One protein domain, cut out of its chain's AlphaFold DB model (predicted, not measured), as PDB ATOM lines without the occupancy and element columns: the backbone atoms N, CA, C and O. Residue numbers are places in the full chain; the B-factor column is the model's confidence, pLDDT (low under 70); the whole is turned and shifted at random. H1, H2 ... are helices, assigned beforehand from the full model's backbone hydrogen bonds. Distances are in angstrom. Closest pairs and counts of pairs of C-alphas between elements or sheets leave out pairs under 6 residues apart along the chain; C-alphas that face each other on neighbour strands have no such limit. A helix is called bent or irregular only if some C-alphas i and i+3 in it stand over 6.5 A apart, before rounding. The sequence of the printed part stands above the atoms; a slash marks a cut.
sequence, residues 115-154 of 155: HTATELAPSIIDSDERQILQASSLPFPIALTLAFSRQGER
ATOM      1  N   HIS A 115     124.552 175.262 206.789       94.88
ATOM      2  CA  HIS A 115     125.307 175.438 205.556       94.88
ATOM      3  C   HIS A 115     124.372 175.621 204.355       94.88
ATOM      4  O   HIS A 115     124.424 176.656 203.695       94.88
ATOM      5  N   THR A 116     123.439 174.683 204.161       93.69
ATOM      6  CA  THR A 116     122.438 174.730 203.084       93.69
ATOM      7  C   THR A 116     121.588 175.996 203.150       93.69
ATOM      8  O   THR A 116     121.349 176.630 202.129       93.69
ATOM      9  N   ALA A 117     121.155 176.397 204.347       93.94
ATOM     10  CA  ALA A 117     120.356 177.601 204.517       93.94
ATOM     11  C   ALA A 117     121.138 178.865 204.137       93.94
ATOM     12  O   ALA A 117     120.605 179.762 203.497       93.94
ATOM     13  N   THR A 118     122.419 178.940 204.498       92.75
ATOM     14  CA  THR A 118     123.260 180.092 204.143       92.75
ATOM     15  C   THR A 118     123.489 180.174 202.634       92.75
ATOM     16  O   THR A 118     123.440 181.265 202.073       92.75
ATOM     17  N   GLU A 119     123.708 179.029 201.988       94.81
ATOM     18  CA  GLU A 119     123.938 178.927 200.545       94.81
ATOM     19  C   GLU A 119     122.685 179.275 199.727       94.81
ATOM     20  O   GLU A 119     122.777 180.018 198.753       94.81
ATOM     21  N   LEU A 120     121.515 178.773 200.136       92.56
ATOM     22  CA  LEU A 120     120.264 178.946 199.393       92.56
ATOM     23  C   LEU A 120     119.490 180.215 199.759       92.56
ATOM     24  O   LEU A 120     118.597 180.606 199.015       92.56
ATOM     25  N   ALA A 121     119.806 180.889 200.869       92.81
ATOM     26  CA  ALA A 121     119.083 182.096 201.268       92.81
ATOM     27  C   ALA A 121     118.947 183.135 200.134       92.81
ATOM     28  O   ALA A 121     117.826 183.572 199.902       92.81
ATOM     29  N   PRO A 122     119.998 183.482 199.363       92.38
ATOM     30  CA  PRO A 122     119.879 184.498 198.315       92.38
ATOM     31  C   PRO A 122     118.957 184.123 197.144       92.38
ATOM     32  O   PRO A 122     118.570 185.009 196.388       92.38
ATOM     33  N   SER A 123     118.642 182.835 196.943       91.44
ATOM     34  CA  SER A 123     117.723 182.382 195.886       91.44
ATOM     35  C   SER A 123     116.291 182.182 196.377       91.44
ATOM     36  O   SER A 123     115.380 182.099 195.556       91.44
ATOM     37  N   ILE A 124     116.097 182.093 197.695       89.38
ATOM     38  CA  ILE A 124     114.796 181.859 198.322       89.38
ATOM     39  C   ILE A 124     114.204 183.165 198.835       89.38
ATOM     40  O   ILE A 124     113.002 183.340 198.746       89.38
ATOM     41  N   ILE A 125     115.006 184.071 199.380       92.69
ATOM     42  CA  ILE A 125     114.506 185.289 200.020       92.69
ATOM     43  C   ILE A 125     115.246 186.525 199.531       92.69
ATOM     44  O   ILE A 125     116.435 186.466 199.206       92.69
ATOM     45  N   ASP A 126     114.552 187.658 199.523       92.69
ATOM     46  CA  ASP A 126     115.182 188.957 199.298       92.69
ATOM     47  C   ASP A 126     115.838 189.524 200.578       92.69
ATOM     48  O   ASP A 126     115.896 188.882 201.635       92.69
ATOM     49  N   SER A 127     116.412 190.728 200.479       91.50
ATOM     50  CA  SER A 127     117.076 191.389 201.608       91.50
ATOM     51  C   SER A 127     116.129 191.721 202.758       91.50
ATOM     52  O   SER A 127     116.547 191.655 203.917       91.50
ATOM     53  N   ASP A 128     114.879 192.058 202.450       92.69
ATOM     54  CA  ASP A 128     113.895 192.522 203.423       92.69
ATOM     55  C   ASP A 128     113.326 191.317 204.179       92.69
ATOM     56  O   ASP A 128     113.318 191.282 205.413       92.69
ATOM     57  N   GLU A 129     112.973 190.256 203.450       93.00
ATOM     58  CA  GLU A 129     112.605 188.954 204.003       93.00
ATOM     59  C   GLU A 129     113.730 188.390 204.883       93.00
ATOM     60  O   GLU A 129     113.473 187.872 205.973       93.00
ATOM     61  N   ARG A 130     114.998 188.551 204.481       92.62
ATOM     62  CA  ARG A 130     116.144 188.113 205.291       92.62
ATOM     63  C   ARG A 130     116.240 188.835 206.625       92.62
ATOM     64  O   ARG A 130     116.473 188.169 207.635       92.62
ATOM     65  N   GLN A 131     116.059 190.153 206.648       92.12
ATOM     66  CA  GLN A 131     116.072 190.914 207.899       92.12
ATOM     67  C   GLN A 131     114.950 190.456 208.835       92.12
ATOM     68  O   GLN A 131     115.195 190.236 210.021       92.12
ATOM     69  N   ILE A 132     113.748 190.222 208.298       93.00
ATOM     70  CA  ILE A 132     112.605 189.709 209.067       93.00
ATOM     71  C   ILE A 132     112.923 188.332 209.665       93.00
ATOM     72  O   ILE A 132     112.702 188.109 210.857       93.00
ATOM     73  N   LEU A 133     113.473 187.406 208.873       92.31
ATOM     74  CA  LEU A 133     113.803 186.060 209.352       92.31
ATOM     75  C   LEU A 133     114.919 186.075 210.405       92.31
ATOM     76  O   LEU A 133     114.854 185.306 211.362       92.31
ATOM     77  N   GLN A 134     115.912 186.959 210.269       90.06
ATOM     78  CA  GLN A 134     116.982 187.129 211.258       90.06
ATOM     79  C   GLN A 134     116.499 187.768 212.564       90.06
ATOM     80  O   GLN A 134     117.052 187.468 213.619       90.06
ATOM     81  N   ALA A 135     115.477 188.622 212.502       91.75
ATOM     82  CA  ALA A 135     114.839 189.206 213.678       91.75
ATOM     83  C   ALA A 135     113.846 188.248 214.365       91.75
ATOM     84  O   ALA A 135     113.380 188.530 215.470       91.75
ATOM     85  N   SER A 136     113.499 187.128 213.725       92.50
ATOM     86  CA  SER A 136     112.608 186.127 214.307       92.50
ATOM     87  C   SER A 136     113.276 185.372 215.463       92.50
ATOM     88  O   SER A 136     114.494 185.225 215.522       92.50
ATOM     89  N   SER A 137     112.470 184.824 216.374       93.69
ATOM     90  CA  SER A 137     112.963 183.967 217.460       93.69
ATOM     91  C   SER A 137     113.355 182.556 217.000       93.69
ATOM     92  O   SER A 137     113.741 181.727 217.822       93.69
ATOM     93  N   LEU A 138     113.197 182.242 215.710       93.94
ATOM     94  CA  LEU A 138     113.512 180.931 215.159       93.94
ATOM     95  C   LEU A 138     114.973 180.884 214.700       93.94
ATOM     96  O   LEU A 138     115.466 181.845 214.108       93.94
ATOM     97  N   PRO A 139     115.666 179.745 214.877       95.06
ATOM     98  CA  PRO A 139     116.942 179.516 214.217       95.06
ATOM     99  C   PRO A 139     116.816 179.751 212.710       95.06
ATOM    100  O   PRO A 139     115.896 179.224 212.076       95.06
ATOM    101  N   PHE A 140     117.759 180.496 212.132       93.75
ATOM    102  CA  PHE A 140     117.718 180.891 210.721       93.75
ATOM    103  C   PHE A 140     117.427 179.731 209.746       93.75
ATOM    104  O   PHE A 140     116.603 179.925 208.856       93.75
ATOM    105  N   PRO A 141     117.984 178.510 209.908       94.62
ATOM    106  CA  PRO A 141     117.660 177.402 209.010       94.62
ATOM    107  C   PRO A 141     116.197 176.966 209.075       94.62
ATOM    108  O   PRO A 141     115.621 176.615 208.049       94.62
ATOM    109  N   ILE A 142     115.567 177.024 210.251       94.44
ATOM    110  CA  ILE A 142     114.139 176.720 210.408       94.44
ATOM    111  C   ILE A 142     113.314 177.833 209.762       94.44
ATOM    112  O   ILE A 142     112.419 177.549 208.970       94.44
ATOM    113  N   ALA A 143     113.651 179.091 210.053       94.00
ATOM    114  CA  ALA A 143     112.968 180.257 209.505       94.00
ATOM    115  C   ALA A 143     113.010 180.266 207.963       94.00
ATOM    116  O   ALA A 143     111.985 180.448 207.309       94.00
ATOM    117  N   LEU A 144     114.177 179.980 207.381       94.06
ATOM    118  CA  LEU A 144     114.345 179.878 205.937       94.06
ATOM    119  C   LEU A 144     113.611 178.668 205.346       94.06
ATOM    120  O   LEU A 144     112.996 178.801 204.294       94.06
ATOM    121  N   THR A 145     113.622 177.512 206.020       93.62
ATOM    122  CA  THR A 145     112.846 176.337 205.574       93.62
ATOM    123  C   THR A 145     111.353 176.677 205.474       93.62
ATOM    124  O   THR A 145     110.700 176.325 204.495       93.62
ATOM    125  N   LEU A 146     110.813 177.423 206.446       91.50
ATOM    126  CA  LEU A 146     109.422 177.887 206.419       91.50
ATOM    127  C   LEU A 146     109.157 178.888 205.285       91.50
ATOM    128  O   LEU A 146     108.107 178.832 204.647       91.50
ATOM    129  N   ALA A 147     110.093 179.803 205.022       90.56
ATOM    130  CA  ALA A 147     109.976 180.743 203.909       90.56
ATOM    131  C   ALA A 147     109.980 180.017 202.552       90.56
ATOM    132  O   ALA A 147     109.139 180.302 201.701       90.56
ATOM    133  N   PHE A 148     110.863 179.029 202.389       88.12
ATOM    134  CA  PHE A 148     110.937 178.178 201.202       88.12
ATOM    135  C   PHE A 148     109.627 177.429 200.945       88.12
ATOM    136  O   PHE A 148     109.088 177.481 199.840       88.12
ATOM    137  N   SER A 149     109.079 176.814 201.993       84.38
ATOM    138  CA  SER A 149     107.824 176.062 201.949       84.38
ATOM    139  C   SER A 149     106.659 176.884 201.366       84.38
ATOM    140  O   SER A 149     105.891 176.409 200.531       84.38
ATOM    141  N   ARG A 150     106.590 178.185 201.689       74.88
ATOM    142  CA  ARG A 150     105.579 179.104 201.133       74.88
ATOM    143  C   ARG A 150     105.769 179.416 199.648       74.88
ATOM    144  O   ARG A 150     104.797 179.758 198.975       74.88
ATOM    145  N   GLN A 151     106.993 179.367 199.125       60.75
ATOM    146  CA  GLN A 151     107.239 179.648 197.707       60.75
ATOM    147  C   GLN A 151     106.820 178.494 196.801       60.75
ATOM    148  O   GLN A 151     106.366 178.746 195.685       60.75
ATOM    149  N   GLY A 152     106.880 177.253 197.296       56.22
ATOM    150  CA  GLY A 152     106.318 176.093 196.603       56.22
ATOM    151  C   GLY A 152     104.815 176.228 196.316       56.22
ATOM    152  O   GLY A 152     104.334 175.694 195.319       56.22
ATOM    153  N   GLU A 153     104.085 176.999 197.130       47.66
ATOM    154  CA  GLU A 153     102.641 177.242 196.988       47.66
ATOM    155  C   GLU A 153     102.277 178.383 196.011       47.66
ATOM    156  O   GLU A 153     101.097 178.579 195.714       47.66
ATOM    157  N   ARG A 154     103.251 179.157 195.501       32.38
ATOM    158  CA  ARG A 154     103.008 180.328 194.626       32.38
ATOM    159  C   ARG A 154     102.884 180.008 193.121       32.38
ATOM    160  O   ARG A 154     102.739 180.947 192.337       32.38
TER     161      ARG A 154
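Overview. This is residues 115 to 154 of the 155 residues of the protein "Phosphopantetheinyltransferase component of enterobactin synthase multienzyme complex" of Salmonella enterica I (UniProt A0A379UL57). Three short helices make a small triangle of rods tilted to one another: H3, the longest, runs along the longest axis, and H1 and H2 both pack on it while coming close to each other. H2 meets H3 only with residues 140 to 144 of H3, and the last residues, 151 to 154, lie at the far end of the longest axis. Read along the 40 printed residues and you meet H1, H2 and H3 in that order, with no named strand; the class is all helix, helices holding 32 residues. The whole is compact, with a radius of gyration of the C-alphas of 9.3 A, and rounded, spanning 25 by 18 by 17 A.

Arrangement. Start at the first printed residue with H1, residues 115 to 124, and look from there to H3, residues 140 to 152. These two touch, and their closest C-alphas, those of Ala 117 and Pro 141, are 5.2 A apart. They run the same way at a steep tilt of 39 degrees. Next along the printed part comes H2, residues 127 to 135, which is close to H1 but not clearly touching it: the closest C-alphas, those of Ala 121 and Arg 130, are 7.8 A apart. H1 and H2 run opposite ways at a steep tilt of 42 degrees. H2 touches H3, which takes part with residues 140 to 144 alone; look for the closest C-alphas at Leu 133 and Ala 143, 5.9 A apart. H2 and H3 run opposite ways at a steep tilt of 46 degrees. In the backbones of H2 and H3 you will find every O i to N i+4 pair within hydrogen-bond range, while in H1 4 of 6 such pairs are.

Along the chain. Find C-alpha 115 at (125.307, 175.438, 205.556); from there H1 runs 14.3 A to C-alpha 124 at (114.796, 181.859, 198.322). H1 is irregular: C-alphas 119 and 122 are 7.2 A apart. After residues 125 and 126, H2 begins at Ser 127 and covers 12.5 A to Ala 135. Pass residues 136 to 139 to reach C-alpha 140 at (117.718, 180.891, 210.721), where H3 begins; it runs 18.8 A to C-alpha 152 at (106.318, 176.093, 196.603).

Size, cuts and confidence. The two C-alphas farthest apart are the first and last printed, those of His 115 and Arg 154, at 25.3 A. The printed part has no cut, and the links from H1 to H2 and from H2 to H3 are both tight, with 2 and 4 residues. Read the B-factor column for the model's confidence: the mean pLDDT of the printed part is 87.7, and residues 151 to 154 are under 70.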